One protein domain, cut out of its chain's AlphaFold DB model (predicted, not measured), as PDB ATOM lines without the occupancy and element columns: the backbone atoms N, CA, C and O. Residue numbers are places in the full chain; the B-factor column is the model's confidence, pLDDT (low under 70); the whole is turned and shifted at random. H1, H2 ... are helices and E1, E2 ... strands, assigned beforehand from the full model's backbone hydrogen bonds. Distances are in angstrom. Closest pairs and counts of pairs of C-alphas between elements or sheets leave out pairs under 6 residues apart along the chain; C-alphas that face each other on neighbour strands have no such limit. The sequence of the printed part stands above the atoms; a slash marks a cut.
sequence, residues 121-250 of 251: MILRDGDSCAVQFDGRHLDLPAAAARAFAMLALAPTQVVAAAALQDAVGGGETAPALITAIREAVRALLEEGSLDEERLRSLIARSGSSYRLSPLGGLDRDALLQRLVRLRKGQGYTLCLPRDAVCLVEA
ATOM      1  N   MET A 121      34.381   8.616 -45.659       72.00
ATOM      2  CA  MET A 121      34.771   8.625 -47.067       72.00
ATOM      3  C   MET A 121      33.841   9.540 -47.847       72.00
ATOM      4  O   MET A 121      32.626   9.401 -47.770       72.00
ATOM      5  N   ILE A 122      34.391  10.479 -48.607       79.56
ATOM      6  CA  ILE A 122      33.612  11.421 -49.406       79.56
ATOM      7  C   ILE A 122      33.988  11.217 -50.862       79.56
ATOM      8  O   ILE A 122      35.106  11.532 -51.262       79.56
ATOM      9  N   LEU A 123      33.059  10.692 -51.646       70.62
ATOM     10  CA  LEU A 123      33.206  10.570 -53.087       70.62
ATOM     11  C   LEU A 123      32.627  11.824 -53.735       70.62
ATOM     12  O   LEU A 123      31.455  12.138 -53.520       70.62
ATOM     13  N   ARG A 124      33.433  12.530 -54.521       71.50
ATOM     14  CA  ARG A 124      32.997  13.687 -55.296       71.50
ATOM     15  C   ARG A 124      33.119  13.388 -56.781       71.50
ATOM     16  O   ARG A 124      34.216  13.128 -57.248       71.50
ATOM     17  N   ASP A 125      32.007  13.456 -57.494       67.69
ATOM     18  CA  ASP A 125      31.914  13.333 -58.950       67.69
ATOM     19  C   ASP A 125      31.288  14.624 -59.500       67.69
ATOM     20  O   ASP A 125      30.066  14.806 -59.499       67.69
ATOM     21  N   GLY A 126      32.142  15.590 -59.850       70.06
ATOM     22  CA  GLY A 126      31.728  16.935 -60.257       70.06
ATOM     23  C   GLY A 126      30.888  17.659 -59.193       70.06
ATOM     24  O   GLY A 126      31.402  18.096 -58.156       70.06
ATOM     25  N   ASP A 127      29.588  17.809 -59.477       67.31
ATOM     26  CA  ASP A 127      28.590  18.426 -58.591       67.31
ATOM     27  C   ASP A 127      27.914  17.434 -57.626       67.31
ATOM     28  O   ASP A 127      27.180  17.859 -56.730       67.31
ATOM     29  N   SER A 128      28.151  16.130 -57.788       68.31
ATOM     30  CA  SER A 128      27.597  15.084 -56.926       68.31
ATOM     31  C   SER A 128      28.588  14.725 -55.825       68.31
ATOM     32  O   SER A 128      29.738  14.395 -56.100       68.31
ATOM     33  N   CYS A 129      28.136  14.750 -54.571       75.25
ATOM     34  CA  CYS A 129      28.918  14.279 -53.432       75.25
ATOM     35  C   CYS A 129      28.160  13.169 -52.706       75.25
ATOM     36  O   CYS A 129      26.982  13.328 -52.393       75.25
ATOM     37  N   ALA A 130      28.852  12.081 -52.388       72.12
ATOM     38  CA  ALA A 130      28.366  11.001 -51.542       72.12
ATOM     39  C   ALA A 130      29.281  10.878 -50.322       72.12
ATOM     40  O   ALA A 130      30.498  10.813 -50.473       72.12
ATOM     41  N   VAL A 131      28.709  10.835 -49.120       77.38
ATOM     42  CA  VAL A 131      29.471  10.634 -47.879       77.38
ATOM     43  C   VAL A 131      29.183   9.234 -47.361       77.38
ATOM     44  O   VAL A 131      28.044   8.775 -47.389       77.38
ATOM     45  N   GLN A 132      30.213   8.554 -46.885       70.38
ATOM     46  CA  GLN A 132      30.120   7.253 -46.251       70.38
ATOM     47  C   GLN A 132      30.818   7.273 -44.893       70.38
ATOM     48  O   GLN A 132      31.781   8.013 -44.702       70.38
ATOM     49  N   PHE A 133      30.342   6.449 -43.969       74.88
ATOM     50  CA  PHE A 133      30.926   6.208 -42.659       74.88
ATOM     51  C   PHE A 133      31.132   4.706 -42.476       74.88
ATOM     52  O   PHE A 133      30.173   3.944 -42.575       74.88
ATOM     53  N   ASP A 134      32.371   4.282 -42.236       65.81
ATOM     54  CA  ASP A 134      32.762   2.876 -42.050       65.81
ATOM     55  C   ASP A 134      32.231   1.971 -43.189       65.81
ATOM     56  O   ASP A 134      31.720   0.874 -42.973       65.81
ATOM     57  N   GLY A 135      32.259   2.490 -44.427       54.62
ATOM     58  CA  GLY A 135      31.744   1.817 -45.630       54.62
ATOM     59  C   GLY A 135      30.219   1.868 -45.830       54.62
ATOM     60  O   GLY A 135      29.711   1.251 -46.764       54.62
ATOM     61  N   ARG A 136      29.467   2.588 -44.988       59.12
ATOM     62  CA  ARG A 136      28.012   2.784 -45.126       59.12
ATOM     63  C   ARG A 136      27.698   4.148 -45.711       59.12
ATOM     64  O   ARG A 136      28.222   5.144 -45.226       59.12
ATOM     65  N   HIS A 137      26.817   4.220 -46.702       67.12
ATOM     66  CA  HIS A 137      26.362   5.502 -47.239       67.12
ATOM     67  C   HIS A 137      25.520   6.257 -46.207       67.12
ATOM     68  O   HIS A 137      24.575   5.693 -45.660       67.12
ATOM     69  N   LEU A 138      25.855   7.523 -45.952       73.25
ATOM     70  CA  LEU A 138      24.974   8.399 -45.189       73.25
ATOM     71  C   LEU A 138      23.942   8.983 -46.142       73.25
ATOM     72  O   LEU A 138      24.310   9.600 -47.143       73.25
ATOM     73  N   ASP A 139      22.668   8.836 -45.789       73.94
ATOM     74  CA  ASP A 139      21.571   9.489 -46.494       73.94
ATOM     75  C   ASP A 139      21.616  11.000 -46.223       73.94
ATOM     76  O   ASP A 139      21.133  11.509 -45.209       73.94
ATOM     77  N   LEU A 140      22.318  11.716 -47.101       79.69
ATOM     78  CA  LEU A 140      22.536  13.152 -47.022       79.69
ATOM     79  C   LEU A 140      21.989  13.825 -48.280       79.69
ATOM     80  O   LEU A 140      22.275  13.375 -49.393       79.69
ATOM     81  N   PRO A 141      21.307  14.975 -48.141       80.31
ATOM     82  CA  PRO A 141      21.007  15.825 -49.282       80.31
ATOM     83  C   PRO A 141      22.294  16.157 -50.045       80.31
ATOM     84  O   PRO A 141      23.314  16.465 -49.428       80.31
ATOM     85  N   ALA A 142      22.244  16.167 -51.380       77.75
ATOM     86  CA  ALA A 142      23.417  16.436 -52.224       77.75
ATOM     87  C   ALA A 142      24.147  17.735 -51.823       77.75
ATOM     88  O   ALA A 142      25.375  17.801 -51.780       77.75
ATOM     89  N   ALA A 143      23.379  18.751 -51.442       82.88
ATOM     90  CA  ALA A 143      23.870  20.015 -50.922       82.88
ATOM     91  C   ALA A 143      24.626  19.873 -49.584       82.88
ATOM     92  O   ALA A 143      25.731  20.397 -49.425       82.88
ATOM     93  N   ALA A 144      24.090  19.103 -48.636       84.25
ATOM     94  CA  ALA A 144      24.754  18.813 -47.368       84.25
ATOM     95  C   ALA A 144      26.020  17.963 -47.566       84.25
ATOM     96  O   ALA A 144      27.038  18.225 -46.926       84.25
ATOM     97  N   ALA A 145      25.999  17.005 -48.497       82.25
ATOM     98  CA  ALA A 145      27.166  16.200 -48.853       82.25
ATOM     99  C   ALA A 145      28.292  17.053 -49.467       82.25
ATOM    100  O   ALA A 145      29.460  16.883 -49.116       82.25
ATOM    101  N   ARG A 146      27.957  18.035 -50.315       82.56
ATOM    102  CA  ARG A 146      28.911  19.032 -50.841       82.56
ATOM    103  C   ARG A 146      29.479  19.923 -49.739       82.56
ATOM    104  O   ARG A 146      30.687  20.148 -49.690       82.56
ATOM    105  N   ALA A 147      28.635  20.396 -48.823       84.88
ATOM    106  CA  ALA A 147      29.088  21.169 -47.669       84.88
ATOM    107  C   ALA A 147      30.027  20.344 -46.768       84.88
ATOM    108  O   ALA A 147      31.044  20.857 -46.301       84.88
ATOM    109  N   PHE A 148      29.730  19.056 -46.574       85.00
ATOM    110  CA  PHE A 148      30.586  18.128 -45.836       85.00
ATOM    111  C   PHE A 148      31.931  17.915 -46.543       85.00
ATOM    112  O   PHE A 148      32.972  18.007 -45.895       85.00
ATOM    113  N   ALA A 149      31.927  17.737 -47.869       82.56
ATOM    114  CA  ALA A 149      33.133  17.670 -48.697       82.56
ATOM    115  C   ALA A 149      34.027  18.902 -48.509       82.56
ATOM    116  O   ALA A 149      35.219  18.772 -48.240       82.56
ATOM    117  N   MET A 150      33.446  20.102 -48.547       82.88
ATOM    118  CA  MET A 150      34.182  21.351 -48.327       82.88
ATOM    119  C   MET A 150      34.796  21.449 -46.933       82.88
ATOM    120  O   MET A 150      35.945  21.864 -46.785       82.88
ATOM    121  N   LEU A 151      34.047  21.061 -45.902       83.69
ATOM    122  CA  LEU A 151      34.554  21.021 -44.532       83.69
ATOM    123  C   LEU A 151      35.677  19.986 -44.362       83.69
ATOM    124  O   LEU A 151      36.611  20.210 -43.591       83.69
ATOM    125  N   ALA A 152      35.602  18.875 -45.093       81.81
ATOM    126  CA  ALA A 152      36.587  17.805 -45.078       81.81
ATOM    127  C   ALA A 152      37.875  18.122 -45.849       81.81
ATOM    128  O   ALA A 152      38.908  17.532 -45.544       81.81
ATOM    129  N   LEU A 153      37.854  19.062 -46.801       75.31
ATOM    130  CA  LEU A 153      39.070  19.553 -47.466       75.31
ATOM    131  C   LEU A 153      40.011  20.272 -46.487       75.31
ATOM    132  O   LEU A 153      41.232  20.218 -46.639       75.31
ATOM    133  N   ALA A 154      39.447  20.933 -45.473       70.44
ATOM    134  CA  ALA A 154      40.186  21.680 -44.462       70.44
ATOM    135  C   ALA A 154      39.701  21.306 -43.047       70.44
ATOM    136  O   ALA A 154      39.147  22.150 -42.328       70.44
ATOM    137  N   PRO A 155      39.908  20.044 -42.615       70.12
ATOM    138  CA  PRO A 155      39.450  19.595 -41.310       70.12
ATOM    139  C   PRO A 155      40.140  20.438 -40.242       70.12
ATOM    140  O   PRO A 155      41.310  20.802 -40.384       70.12
ATOM    141  N   THR A 156      39.422  20.771 -39.169       67.81
ATOM    142  CA  THR A 156      39.877  21.634 -38.061       67.81
ATOM    143  C   THR A 156      40.080  23.120 -38.403       67.81
ATOM    144  O   THR A 156      40.294  23.921 -37.489       67.81
ATOM    145  N   GLN A 157      39.937  23.523 -39.670       72.81
ATOM    146  CA  GLN A 157      39.983  24.928 -40.086       72.81
ATOM    147  C   GLN A 157      38.585  25.564 -40.117       72.81
ATOM    148  O   GLN A 157      37.555  24.888 -40.078       72.81
ATOM    149  N   VAL A 158      38.537  26.897 -40.118       78.50
ATOM    150  CA  VAL A 158      37.276  27.642 -40.213       78.50
ATOM    151  C   VAL A 158      36.933  27.849 -41.683       78.50
ATOM    152  O   VAL A 158      37.678  28.511 -42.401       78.50
ATOM    153  N   VAL A 159      35.788  27.322 -42.109       80.62
ATOM    154  CA  VAL A 159      35.220  27.538 -43.441       80.62
ATOM    155  C   VAL A 159      34.103  28.569 -43.336       80.62
ATOM    156  O   VAL A 159      33.158  28.397 -42.559       80.62
ATOM    157  N   ALA A 160      34.209  29.656 -44.100       80.88
ATOM    158  CA  ALA A 160      33.220  30.728 -44.098       80.88
ATOM    159  C   ALA A 160      31.844  30.225 -44.558       80.88
ATOM    160  O   ALA A 160      31.743  29.408 -45.469       80.88
ATOM    161  N   ALA A 161      30.771  30.758 -43.963       81.94
ATOM    162  CA  ALA A 161      29.407  30.384 -44.344       81.94
ATOM    163  C   ALA A 161      29.128  30.657 -45.833       81.94
ATOM    164  O   ALA A 161      28.535  29.811 -46.491       81.94
ATOM    165  N   ALA A 162      29.635  31.776 -46.365       79.00
ATOM    166  CA  ALA A 162      29.537  32.106 -47.787       79.00
ATOM    167  C   ALA A 162      30.222  31.053 -48.676       79.00
ATOM    168  O   ALA A 162      29.623  30.588 -49.632       79.00
ATOM    169  N   ALA A 163      31.416  30.580 -48.297       78.81
ATOM    170  CA  ALA A 163      32.133  29.556 -49.060       78.81
ATOM    171  C   ALA A 163      31.396  28.205 -49.085       78.81
ATOM    172  O   ALA A 163      31.445  27.492 -50.084       78.81
ATOM    173  N   LEU A 164      30.694  27.854 -47.999       80.38
ATOM    174  CA  LEU A 164      29.826  26.670 -47.983       80.38
ATOM    175  C   LEU A 164      28.634  26.839 -48.927       80.38
ATOM    176  O   LEU A 164      28.272  25.892 -49.613       80.38
ATOM    177  N   GLN A 165      28.039  28.030 -48.977       81.50
ATOM    178  CA  GLN A 165      26.904  28.316 -49.857       81.50
ATOM    179  C   GLN A 165      27.323  28.325 -51.332       81.50
ATOM    180  O   GLN A 165      26.678  27.668 -52.150       81.50
ATOM    181  N   ASP A 166      28.443  28.972 -51.653       78.12
ATOM    182  CA  ASP A 166      29.009  29.023 -53.005       78.12
ATOM    183  C   ASP A 166      29.329  27.620 -53.531       78.12
ATOM    184  O   ASP A 166      29.035  27.289 -54.677       78.12
ATOM    185  N   ALA A 167      29.885  26.759 -52.675       69.50
ATOM    186  CA  ALA A 167      30.239  25.395 -53.048       69.50
ATOM    187  C   ALA A 167      29.032  24.480 -53.270       69.50
ATOM    188  O   ALA A 167      29.182  23.441 -53.911       69.50
ATOM    189  N   VAL A 168      27.863  24.829 -52.733       75.88
ATOM    190  CA  VAL A 168      26.615  24.068 -52.858       75.88
ATOM    191  C   VAL A 168      25.773  24.548 -54.045       75.88
ATOM    192  O   VAL A 168      24.995  23.769 -54.587       75.88
ATOM    193  N   GLY A 169      25.948  25.798 -54.484       64.25
ATOM    194  CA  GLY A 169      25.312  26.344 -55.690       64.25
ATOM    195  C   GLY A 169      23.786  26.510 -55.609       64.25
ATOM    196  O   GLY A 169      23.154  26.763 -56.632       64.25
ATOM    197  N   GLY A 170      23.181  26.368 -54.421       65.69
ATOM    198  CA  GLY A 170      21.728  26.379 -54.202       65.69
ATOM    199  C   GLY A 170      21.268  27.339 -53.096       65.69
ATOM    200  O   GLY A 170      22.071  27.861 -52.330       65.69
ATOM    201  N   GLY A 171      19.950  27.558 -52.991       65.62
ATOM    202  CA  GLY A 171      19.316  28.484 -52.033       65.62
ATOM    203  C   GLY A 171      19.288  28.023 -50.566       65.62
ATOM    204  O   GLY A 171      18.603  28.634 -49.745       65.62
ATOM    205  N   GLU A 172      19.995  26.945 -50.224       75.56
ATOM    206  CA  GLU A 172      20.059  26.442 -48.855       75.56
ATOM    207  C   GLU A 172      21.007  27.280 -47.991       75.56
ATOM    208  O   GLU A 172      22.078  27.731 -48.404       75.56
ATOM    209  N   THR A 173      20.603  27.514 -46.744       83.44
ATOM    210  CA  THR A 173      21.406  28.301 -45.806       83.44
ATOM    211  C   THR A 173      22.452  27.417 -45.127       83.44
ATOM    212  O   THR A 173      22.194  26.251 -44.828       83.44
ATOM    213  N   ALA A 174      23.623  27.977 -44.805       81.56
ATOM    214  CA  ALA A 174      24.667  27.237 -44.090       81.56
ATOM    215  C   ALA A 174      24.169  26.525 -42.805       81.56
ATOM    216  O   ALA A 174      24.545  25.373 -42.596       81.56
ATOM    217  N   PRO A 175      23.289  27.117 -41.966       84.88
ATOM    218  CA  PRO A 175      22.702  26.412 -40.823       84.88
ATOM    219  C   PRO A 175      21.882  25.167 -41.195       84.88
ATOM    220  O   PRO A 175      21.958  24.168 -40.477       84.88
ATOM    221  N   ALA A 176      21.120  25.201 -42.294       84.88
ATOM    222  CA  ALA A 176      20.326  24.058 -42.751       84.88
ATOM    223  C   ALA A 176      21.232  22.897 -43.188       84.88
ATOM    224  O   ALA A 176      21.044  21.767 -42.743       84.88
ATOM    225  N   LEU A 177      22.293  23.208 -43.940       85.00
ATOM    226  CA  LEU A 177      23.313  22.242 -44.364       85.00
ATOM    227  C   LEU A 177      23.998  21.574 -43.164       85.00
ATOM    228  O   LEU A 177      24.136  20.353 -43.117       85.00
ATOM    229  N   ILE A 178      24.387  22.365 -42.158       86.50
ATOM    230  CA  ILE A 178      25.009  21.829 -40.940       86.50
ATOM    231  C   ILE A 178      24.028  20.970 -40.138       86.50
ATOM    232  O   ILE A 178      24.437  19.977 -39.540       86.50
ATOM    233  N   THR A 179      22.745  21.330 -40.122       88.00
ATOM    234  CA  THR A 179      21.713  20.533 -39.449       88.00
ATOM    235  C   THR A 179      21.572  19.168 -40.117       88.00
ATOM    236  O   THR A 179      21.646  18.163 -39.422       88.00
ATOM    237  N   ALA A 180      21.504  19.116 -41.450       84.88
ATOM    238  CA  ALA A 180      21.455  17.858 -42.195       84.88
ATOM    239  C   ALA A 180      22.678  16.962 -41.921       84.88
ATOM    240  O   ALA A 180      22.529  15.770 -41.669       84.88
ATOM    241  N   ILE A 181      23.885  17.541 -41.876       86.56
ATOM    242  CA  ILE A 181      25.113  16.806 -41.521       86.56
ATOM    243  C   ILE A 181      25.020  16.204 -40.113       86.56
ATOM    244  O   ILE A 181      25.413  15.059 -39.895       86.56
ATOM    245  N   ARG A 182      24.523  16.971 -39.136       88.62
ATOM    246  CA  ARG A 182      24.394  16.500 -37.751       88.62
ATOM    247  C   ARG A 182      23.353  15.401 -37.615       88.62
ATOM    248  O   ARG A 182      23.617  14.445 -36.899       88.62
ATOM    249  N   GLU A 183      22.221  15.520 -38.300       86.69
ATOM    250  CA  GLU A 183      21.174  14.495 -38.283       86.69
ATOM    251  C   GLU A 183      21.650  13.191 -38.925       86.69
ATOM    252  O   GLU A 183      21.408  12.121 -38.376       86.69
ATOM    253  N   ALA A 184      22.446  13.256 -39.994       81.94
ATOM    254  CA  ALA A 184      23.037  12.053 -40.574       81.94
ATOM    255  C   ALA A 184      23.985  11.335 -39.594       81.94
ATOM    256  O   ALA A 184      23.977  10.112 -39.498       81.94
ATOM    257  N   VAL A 185      24.772  12.077 -38.806       84.06
ATOM    258  CA  VAL A 185      25.618  11.470 -37.762       84.06
ATOM    259  C   VAL A 185      24.801  11.032 -36.543       84.06
ATOM    260  O   VAL A 185      25.146  10.034 -35.912       84.06
ATOM    261  N   ARG A 186      23.698  11.721 -36.220       86.12
ATOM    262  CA  ARG A 186      22.740  11.273 -35.200       86.12
ATOM    263  C   ARG A 186      22.169   9.908 -35.565       86.12
ATOM    264  O   ARG A 186      22.196   9.026 -34.716       86.12
ATOM    265  N   ALA A 187      21.740   9.724 -36.813       80.75
ATOM    266  CA  ALA A 187      21.219   8.450 -37.297       80.75
ATOM    267  C   ALA A 187      22.237   7.316 -37.090       80.75
ATOM    268  O   ALA A 187      21.886   6.266 -36.562       80.75
ATOM    269  N   LEU A 188      23.527   7.561 -37.355       79.38
ATOM    270  CA  LEU A 188      24.586   6.579 -37.083       79.38
ATOM    271  C   LEU A 188      24.717   6.216 -35.593       79.38
ATOM    272  O   LEU A 188      24.997   5.060 -35.277       79.38
ATOM    273  N   LEU A 189      24.534   7.185 -34.687       82.31
ATOM    274  CA  LEU A 189      24.528   6.952 -33.235       82.31
ATOM    275  C   LEU A 189      23.275   6.184 -32.783       82.31
ATOM    276  O   LEU A 189      23.339   5.395 -31.844       82.31
ATOM    277  N   GLU A 190      22.127   6.433 -33.413       82.44
ATOM    278  CA  GLU A 190      20.853   5.776 -33.093       82.44
ATOM    279  C   GLU A 190      20.801   4.334 -33.599       82.44
ATOM    280  O   GLU A 190      20.330   3.451 -32.885       82.44
ATOM    281  N   GLU A 191      21.353   4.081 -34.783       77.38
ATOM    282  CA  GLU A 191      21.502   2.745 -35.367       77.38
ATOM    283  C   GLU A 191      22.584   1.898 -34.677       77.38
ATOM    284  O   GLU A 191      22.666   0.693 -34.914       77.38
ATOM    285  N   GLY A 192      23.437   2.514 -33.850       71.94
ATOM    286  CA  GLY A 192      24.589   1.855 -33.226       71.94
ATOM    287  C   GLY A 192      25.753   1.596 -34.190       71.94
ATOM    288  O   GLY A 192      26.676   0.859 -33.859       71.94
ATOM    289  N   SER A 193      25.726   2.197 -35.382       70.00
ATOM    290  CA  SER A 193      26.828   2.168 -36.354       70.00
ATOM    291  C   SER A 193      28.056   2.922 -35.834       70.00
ATOM    292  O   SER A 193      29.195   2.555 -36.116       70.00
ATOM    293  N   LEU A 194      27.820   3.996 -35.079       76.88
ATOM    294  CA  LEU A 194      28.836   4.815 -34.435       76.88
ATOM    295  C   LEU A 194      28.561   4.845 -32.932       76.88
ATOM    296  O   LEU A 194      27.498   5.283 -32.505       76.88
ATOM    297  N   ASP A 195      29.537   4.450 -32.121       79.12
ATOM    298  CA  ASP A 195      29.446   4.625 -30.673       79.12
ATOM    299  C   ASP A 195      29.766   6.063 -30.264       79.12
ATOM    300  O   ASP A 195      30.672   6.711 -30.804       79.12
ATOM    301  N   GLU A 196      29.085   6.557 -29.229       79.62
ATOM    302  CA  GLU A 196      29.359   7.889 -28.684       79.62
ATOM    303  C   GLU A 196      30.809   8.026 -28.195       79.62
ATOM    304  O   GLU A 196      31.413   9.090 -28.318       79.62
ATOM    305  N   GLU A 197      31.388   6.959 -27.638       76.19
ATOM    306  CA  GLU A 197      32.791   6.928 -27.216       76.19
ATOM    307  C   GLU A 197      33.745   7.047 -28.412       76.19
ATOM    308  O   GLU A 197      34.709   7.818 -28.369       76.19
ATOM    309  N   ARG A 198      33.426   6.373 -29.524       75.38
ATOM    310  CA  ARG A 198      34.186   6.459 -30.777       75.38
ATOM    311  C   ARG A 198      34.108   7.875 -31.356       75.38
ATOM    312  O   ARG A 198      35.143   8.445 -31.701       75.38
ATOM    313  N   LEU A 199      32.928   8.502 -31.358       78.75
ATOM    314  CA  LEU A 199      32.753   9.903 -31.764       78.75
ATOM    315  C   LEU A 199      33.530  10.875 -30.857       78.75
ATOM    316  O   LEU A 199      34.222  11.767 -31.356       78.75
ATOM    317  N   ARG A 200      33.467  10.692 -29.530       77.19
ATOM    318  CA  ARG A 200      34.242  11.479 -28.551       77.19
ATOM    319  C   ARG A 200      35.741  11.378 -28.825       77.19
ATOM    320  O   ARG A 200      36.421  12.403 -28.826       77.19
ATOM    321  N   SER A 201      36.237  10.170 -29.095       74.81
ATOM    322  CA  SER A 201      37.641   9.919 -29.429       74.81
ATOM    323  C   SER A 201      38.065  10.653 -30.705       74.81
ATOM    324  O   SER A 201      39.088  11.339 -30.711       74.81
ATOM    325  N   LEU A 202      37.248  10.620 -31.764       76.06
ATOM    326  CA  LEU A 202      37.531  11.348 -33.008       76.06
ATOM    327  C   LEU A 202      37.605  12.862 -32.785       76.06
ATOM    328  O   LEU A 202      38.580  13.500 -33.180       76.06
ATOM    329  N   ILE A 203      36.627  13.432 -32.083       76.31
ATOM    330  CA  ILE A 203      36.605  14.868 -31.775       76.31
ATOM    331  C   ILE A 203      37.809  15.263 -30.904       76.31
ATOM    332  O   ILE A 203      38.407  16.318 -31.114       76.31
ATOM    333  N   ALA A 204      38.204  14.423 -29.941       71.62
ATOM    334  CA  ALA A 204      39.379  14.670 -29.107       71.62
ATOM    335  C   ALA A 204      40.678  14.685 -29.932       71.62
ATOM    336  O   ALA A 204      41.544  15.533 -29.716       71.62
ATOM    337  N   ARG A 205      40.793  13.792 -30.921       71.31
ATOM    338  CA  ARG A 205      41.953  13.702 -31.823       71.31
ATOM    339  C   ARG A 205      42.050  14.873 -32.802       71.31
ATOM    340  O   ARG A 205      43.141  15.176 -33.273       71.31
ATOM    341  N   SER A 206      40.949  15.570 -33.089       64.31
ATOM    342  CA  SER A 206      40.920  16.682 -34.047       64.31
ATOM    343  C   SER A 206      41.486  18.007 -33.510       64.31
ATOM    344  O   SER A 206      41.406  19.018 -34.205       64.31
ATOM    345  N   GLY A 207      41.964  18.101 -32.264       54.69
ATOM    346  CA  GLY A 207      42.295  19.409 -31.689       54.69
ATOM    347  C   GLY A 207      43.259  19.410 -30.506       54.69
ATOM    348  O   GLY A 207      42.884  19.099 -29.380       54.69
ATOM    349  N   SER A 208      44.455  19.951 -30.763       44.59
ATOM    350  CA  SER A 208      45.592  20.260 -29.869       44.59
ATOM    351  C   SER A 208      45.307  21.230 -28.689       44.59
ATOM    352  O   SER A 208      46.199  21.912 -28.193       44.59
ATOM    353  N   SER A 209      44.064  21.394 -28.222       41.91
ATOM    354  CA  SER A 209      43.759  22.369 -27.145       41.91
ATOM    355  C   SER A 209      42.620  21.992 -26.204       41.91
ATOM    356  O   SER A 209      42.252  22.801 -25.354       41.91
ATOM    357  N   TYR A 210      42.068  20.785 -26.292       42.00
ATOM    358  CA  TYR A 210      41.101  20.321 -25.303       42.00
ATOM    359  C   TYR A 210      41.698  19.143 -24.550       42.00
ATOM    360  O   TYR A 210      41.741  18.023 -25.043       42.00
ATOM    361  N   ARG A 211      42.174  19.425 -23.328       42.25
ATOM    362  CA  ARG A 211      42.373  18.392 -22.309       42.25
ATOM    363  C   ARG A 211      41.112  17.527 -22.282       42.25
ATOM    364  O   ARG A 211      40.017  18.080 -22.264       42.25
ATOM    365  N   LEU A 212      41.290  16.209 -22.258       42.72
ATOM    366  CA  LEU A 212      40.269  15.145 -22.241       42.72
ATOM    367  C   LEU A 212      39.138  15.328 -21.198       42.72
ATOM    368  O   LEU A 212      38.134  14.627 -21.232       42.72
ATOM    369  N   SER A 213      39.282  16.280 -20.276       41.00
ATOM    370  CA  SER A 213      38.493  16.431 -19.058       41.00
ATOM    371  C   SER A 213      37.018  16.889 -19.186       41.00
ATOM    372  O   SER A 213      36.304  16.621 -18.227       41.00
ATOM    373  N   PRO A 214      36.497  17.530 -20.265       51.12
ATOM    374  CA  PRO A 214      35.077  17.914 -20.333       51.12
ATOM    375  C   PRO A 214      34.200  17.091 -21.303       51.12
ATOM    376  O   PRO A 214      33.041  17.446 -21.490       51.12
ATOM    377  N   LEU A 215      34.705  16.034 -21.960       54.91
ATOM    378  CA  LEU A 215      33.892  15.219 -22.894       54.91
ATOM    379  C   LEU A 215      33.117  14.081 -22.206       54.91
ATOM    380  O   LEU A 215      32.105  13.618 -22.738       54.91
ATOM    381  N   GLY A 216      33.588  13.632 -21.038       53.38
ATOM    382  CA  GLY A 216      32.944  12.597 -20.227       53.38
ATOM    383  C   GLY A 216      31.719  13.158 -19.512       53.38
ATOM    384  O   GLY A 216      31.811  13.564 -18.360       53.38
ATOM    385  N   GLY A 217      30.596  13.250 -20.220       59.91
ATOM    386  CA  GLY A 217      29.334  13.780 -19.692       59.91
ATOM    387  C   GLY A 217      28.509  14.588 -20.693       59.91
ATOM    388  O   GLY A 217      27.407  15.005 -20.356       59.91
ATOM    389  N   LEU A 218      29.018  14.816 -21.910       67.94
ATOM    390  CA  LEU A 218      28.237  15.450 -22.971       67.94
ATOM    391  C   LEU A 218      27.213  14.470 -23.543       67.94
ATOM    392  O   LEU A 218      27.571  13.353 -23.936       67.94
ATOM    393  N   ASP A 219      25.967  14.927 -23.619       76.44
ATOM    394  CA  ASP A 219      24.882  14.282 -24.347       76.44
ATOM    395  C   ASP A 219      25.133  14.280 -25.868       76.44
ATOM    396  O   ASP A 219      26.028  14.958 -26.388       76.44
ATOM    397  N   ARG A 220      24.344  13.483 -26.594       78.81
ATOM    398  CA  ARG A 220      24.472  13.295 -28.050       78.81
ATOM    399  C   ARG A 220      24.413  14.614 -28.811       78.81
ATOM    400  O   ARG A 220      25.245  14.856 -29.684       78.81
ATOM    401  N   ASP A 221      23.482  15.488 -28.453       79.25
ATOM    402  CA  ASP A 221      23.311  16.790 -29.089       79.25
ATOM    403  C   ASP A 221      24.538  17.681 -28.890       79.25
ATOM    404  O   ASP A 221      25.033  18.292 -29.843       79.25
ATOM    405  N   ALA A 222      25.102  17.699 -27.682       78.50
ATOM    406  CA  ALA A 222      26.338  18.416 -27.405       78.50
ATOM    407  C   ALA A 222      27.539  17.863 -28.199       78.50
ATOM    408  O   ALA A 222      28.371  18.649 -28.665       78.50
ATOM    409  N   LEU A 223      27.625  16.544 -28.421       79.12
ATOM    410  CA  LEU A 223      28.653  15.938 -29.281       79.12
ATOM    411  C   LEU A 223      28.485  16.326 -30.753       79.12
ATOM    412  O   LEU A 223      29.463  16.709 -31.396       79.12
ATOM    413  N   LEU A 224      27.261  16.310 -31.284       82.88
ATOM    414  CA  LEU A 224      26.967  16.705 -32.668       82.88
ATOM    415  C   LEU A 224      27.233  18.199 -32.911       82.88
ATOM    416  O   LEU A 224      27.795  18.593 -33.938       82.88
ATOM    417  N   GLN A 225      26.900  19.053 -31.939       81.38
ATOM    418  CA  GLN A 225      27.274  20.469 -31.969       81.38
ATOM    419  C   GLN A 225      28.791  20.673 -31.932       81.38
ATOM    420  O   GLN A 225      29.294  21.683 -32.438       81.38
ATOM    421  N   ARG A 226      29.523  19.732 -31.333       79.38
ATOM    422  CA  ARG A 226      30.981  19.767 -31.256       79.38
ATOM    423  C   ARG A 226      31.654  19.254 -32.519       79.38
ATOM    424  O   ARG A 226      32.676  19.822 -32.892       79.38
ATOM    425  N   LEU A 227      31.067  18.256 -33.174       82.25
ATOM    426  CA  LEU A 227      31.521  17.722 -34.454       82.25
ATOM    427  C   LEU A 227      31.585  18.818 -35.521       82.25
ATOM    428  O   LEU A 227      32.611  18.978 -36.173       82.25
ATOM    429  N   VAL A 228      30.511  19.600 -35.671       84.25
ATOM    430  CA  VAL A 228      30.493  20.763 -36.568       84.25
ATOM    431  C   VAL A 228      30.238  22.016 -35.754       84.25
ATOM    432  O   VAL A 228      29.100  22.340 -35.409       84.25
ATOM    433  N   ARG A 229      31.305  22.744 -35.436       80.31
ATOM    434  CA  ARG A 229      31.246  23.897 -34.543       80.31
ATOM    435  C   ARG A 229      31.008  25.189 -35.314       80.31
ATOM    436  O   ARG A 229      31.751  25.513 -36.233       80.31
ATOM    437  N   LEU A 230      30.050  25.989 -34.850       80.19
ATOM    438  CA  LEU A 230      29.883  27.372 -35.296       80.19
ATOM    439  C   LEU A 230      30.916  28.287 -34.613       80.19
ATOM    440  O   LEU A 230      31.030  28.336 -33.384       80.19
ATOM    441  N   ARG A 231      31.647  29.062 -35.412       77.00
ATOM    442  CA  ARG A 231      32.463  30.203 -34.990       77.00
ATOM    443  C   ARG A 231      31.702  31.474 -35.353       77.00
ATOM    444  O   ARG A 231      31.649  31.864 -36.518       77.00
ATOM    445  N   LYS A 232      31.069  32.091 -34.350       72.00
ATOM    446  CA  LYS A 232      30.212  33.274 -34.521       72.00
ATOM    447  C   LYS A 232      30.957  34.360 -35.312       72.00
ATOM    448  O   LYS A 232      32.013  34.808 -34.882       72.00
ATOM    449  N   GLY A 233      30.412  34.740 -36.469       68.38
ATOM    450  CA  GLY A 233      30.993  35.748 -37.365       68.38
ATOM    451  C   GLY A 233      32.142  35.273 -38.266       68.38
ATOM    452  O   GLY A 233      32.634  36.076 -39.047       68.38
ATOM    453  N   GLN A 234      32.568  34.007 -38.190       72.69
ATOM    454  CA  GLN A 234      33.676  33.472 -39.000       72.69
ATOM    455  C   GLN A 234      33.271  32.276 -39.872       72.69
ATOM    456  O   GLN A 234      33.776  32.151 -40.981       72.69
ATOM    457  N   GLY A 235      32.353  31.417 -39.413       82.69
ATOM    458  CA  GLY A 235      31.888  30.259 -40.184       82.69
ATOM    459  C   GLY A 235      31.820  28.975 -39.364       82.69
ATOM    460  O   GLY A 235      31.506  29.017 -38.175       82.69
ATOM    461  N   TYR A 236      32.103  27.837 -39.990       83.25
ATOM    462  CA  TYR A 236      31.969  26.506 -39.395       83.25
ATOM    463  C   TYR A 236      33.285  25.734 -39.432       83.25
ATOM    464  O   TYR A 236      34.110  25.930 -40.318       83.25
ATOM    465  N   THR A 237      33.479  24.847 -38.459       79.88
ATOM    466  CA  THR A 237      34.665  23.990 -38.361       79.88
ATOM    467  C   THR A 237      34.245  22.549 -38.134       79.88
ATOM    468  O   THR A 237      33.490  22.279 -37.199       79.88
ATOM    469  N   LEU A 238      34.778  21.635 -38.945       83.38
ATOM    470  CA  LEU A 238      34.639  20.197 -38.745       83.38
ATOM    471  C   LEU A 238      35.746  19.697 -37.816       83.38
ATOM    472  O   LEU A 238      36.931  19.736 -38.148       83.38
ATOM    473  N   CYS A 239      35.348  19.258 -36.629       80.38
ATOM    474  CA  CYS A 239      36.211  18.695 -35.602       80.38
ATOM    475  C   CYS A 239      36.361  17.184 -35.806       80.38
ATOM    476  O   CYS A 239      35.936  16.383 -34.978       80.38
ATOM    477  N   LEU A 240      36.972  16.815 -36.932       80.38
ATOM    478  CA  LEU A 240      37.447  15.465 -37.211       80.38
ATOM    479  C   LEU A 240      38.945  15.513 -37.515       80.38
ATOM    480  O   LEU A 240      39.424  16.509 -38.067       80.38
ATOM    481  N   PRO A 241      39.712  14.491 -37.112       71.62
ATOM    482  CA  PRO A 241      41.125  14.447 -37.416       71.62
ATOM    483  C   PRO A 241      41.293  14.130 -38.909       71.62
ATOM    484  O   PRO A 241      40.437  13.494 -39.527       71.62
ATOM    485  N   ARG A 242      42.379  14.621 -39.510       66.94
ATOM    486  CA  ARG A 242      42.577  14.553 -40.967       66.94
ATOM    487  C   ARG A 242      42.658  13.119 -41.493       66.94
ATOM    488  O   ARG A 242      42.320  12.880 -42.639       66.94
ATOM    489  N   ASP A 243      43.095  12.183 -40.665       66.44
ATOM    490  CA  ASP A 243      43.177  10.761 -40.987       66.44
ATOM    491  C   ASP A 243      41.827  10.036 -40.893       66.44
ATOM    492  O   ASP A 243      41.685   8.956 -41.448       66.44
ATOM    493  N   ALA A 244      40.821  10.623 -40.236       72.50
ATOM    494  CA  ALA A 244      39.486  10.037 -40.161       72.50
ATOM    495  C   ALA A 244      38.594  10.408 -41.349       72.50
ATOM    496  O   ALA A 244      37.493   9.872 -41.435       72.50
ATOM    497  N   VAL A 245      39.022  11.323 -42.226       75.19
ATOM    498  CA  VAL A 245      38.230  11.763 -43.378       75.19
ATOM    499  C   VAL A 245      39.081  11.724 -44.638       75.19
ATOM    500  O   VAL A 245      40.140  12.344 -44.693       75.19
ATOM    501  N   CYS A 246      38.605  11.037 -45.669       75.19
ATOM    502  CA  CYS A 246      39.240  11.022 -46.981       75.19
ATOM    503  C   CYS A 246      38.249  11.496 -48.042       75.19
ATOM    504  O   CYS A 246      37.098  11.064 -48.075       75.19
ATOM    505  N   LEU A 247      38.712  12.403 -48.899       72.25
ATOM    506  CA  LEU A 247      37.966  12.892 -50.048       72.25
ATOM    507  C   LEU A 247      38.598  12.331 -51.320       72.25
ATOM    508  O   LEU A 247      39.799  12.483 -51.542       72.25
ATOM    509  N   VAL A 248      37.774  11.686 -52.138       67.88
ATOM    510  CA  VAL A 248      38.155  11.049 -53.394       67.88
ATOM    511  C   VAL A 248      37.418  11.752 -54.526       67.88
ATOM    512  O   VAL A 248      36.190  11.754 -54.566       67.88
ATOM    513  N   GLU A 249      38.176  12.349 -55.440       64.38
ATOM    514  CA  GLU A 249      37.649  12.949 -56.667       64.38
ATOM    515  C   GLU A 249      37.505  11.837 -57.723       64.38
ATOM    516  O   GLU A 249      38.496  11.262 -58.184       64.38
ATOM    517  N   ALA A 250      36.267  11.497 -58.068       52.91
ATOM    518  CA  ALA A 250      35.929  10.718 -59.246       52.91
ATOM    519  C   ALA A 250      35.983  11.670 -60.451       52.91
ATOM    520  O   ALA A 250      35.177  12.592 -60.562       52.91
TER     521      ALA A 250
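Overview. This is residues 121 to 250 of the 251 residues of the protein "FHA domain-containing protein" of Chondromyces crocatus (UniProt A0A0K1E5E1). At one end a small three-stranded sheet, E2 E1 E5, is covered on one face by helix H1, and the long helix H3 crosses H1 near that helix's beginning; at the other end H4 and H5 lie side by side, H5 packing on H3. The short hairpin E3 and E4 and the helix H2 lie along one side, while residues 206 to 219, a long stretch with no named element, loop from H4 to H5. The printed part has 130 residues, with five named helices and five named strands in the order E1 E2 H1 H2 H3 H4 H5 E3 E4 E5, and its class is mixed, helices and strands. The larger sheet is mixed, in the order E2, E1, E5; the smaller, E3 and E4, is antiparallel. The whole is compact and rounded, with a radius of gyration of the C-alphas of 13.9 A and spans of 40 by 34 by 23 A.

Arrangement. E1, residues 121 to 125, and E2, residues 128 to 133, form an antiparallel hairpin at 167 degrees, with N 123 and O 130 2.8 A apart, within hydrogen-bond range. E1 is the inner strand, and E5, residues 245 to 250, is its parallel neighbour at 22 degrees, with N 124 and O 248 2.9 A apart, within range. H1, residues 142 to 153, is on this sheet at a height of 8.0 A, making two layers, a helix on one face of a sheet. It runs across the strands, at 64 degrees to E1 on the local plane, over E2 and E1 and only just not over E5, on which 2 of its C-alphas fall. H2, residues 161 to 168, touches H1 at a steep tilt of 60 degrees, opposite ways, closest at the C-alphas of Ala 143 and Val 168, 5.3 A. The hub is H3, residues 174 to 190, which touches H1, H2 and H5, the last being residues 220 to 227. H3 is about perpendicular to H1, at 89 degrees; they touch through residues 177 to 181 of H3 and 143 to 148 of H1, closest at the C-alphas of Ala 144 and Leu 177, 4.8 A. H3 touches H2 with residue 174 alone, the C-alphas of Ala 161 and Ala 174 being 5.7 A apart. H3 touches H5 with residues 182 to 186 alone, at a steep tilt of 53 degrees, opposite ways, closest at the C-alphas of Arg 182 and Leu 224, 5.7 A. H4, residues 196 to 205, touches H5 at a shallow tilt of 23 degrees, the same way, closest at the C-alphas of Ile 203 and Leu 227, 6.4 A. E3, residues 228 to 231, and E4, residues 235 to 238, form an antiparallel hairpin at 149 degrees, with N 229 and O 237 2.8 A apart, within range. The closest C-alphas of H1 and E4 are those of Leu 151 and Leu 238, 5.8 A. In the five helices every O i to N i+4 pair is within hydrogen-bond range.

Along the chain. E1 begins at C-alpha 121, (34.771, 8.625, -47.067). E2 measures 17.1 A from first to last C-alpha, H1 16.7 A and H3 24.4 A; C-alpha 174, where H3 begins, is at (24.667, 27.237, -44.090). H4 measures 14.2 A. E5 measures 16.1 A and ends at C-alpha 250, (35.929, 10.718, -59.246).

Size, cuts and confidence. The two C-alphas farthest apart are those of Gly 126 and Ser 213, 41.8 A. The printed part has no cut. The link from H4 to H5, 14 residues, is long. The mean pLDDT of the printed part is 74.1, and 31 residues are under 70, among them residues 134 to 137, 206 to 218 and 248 to 250.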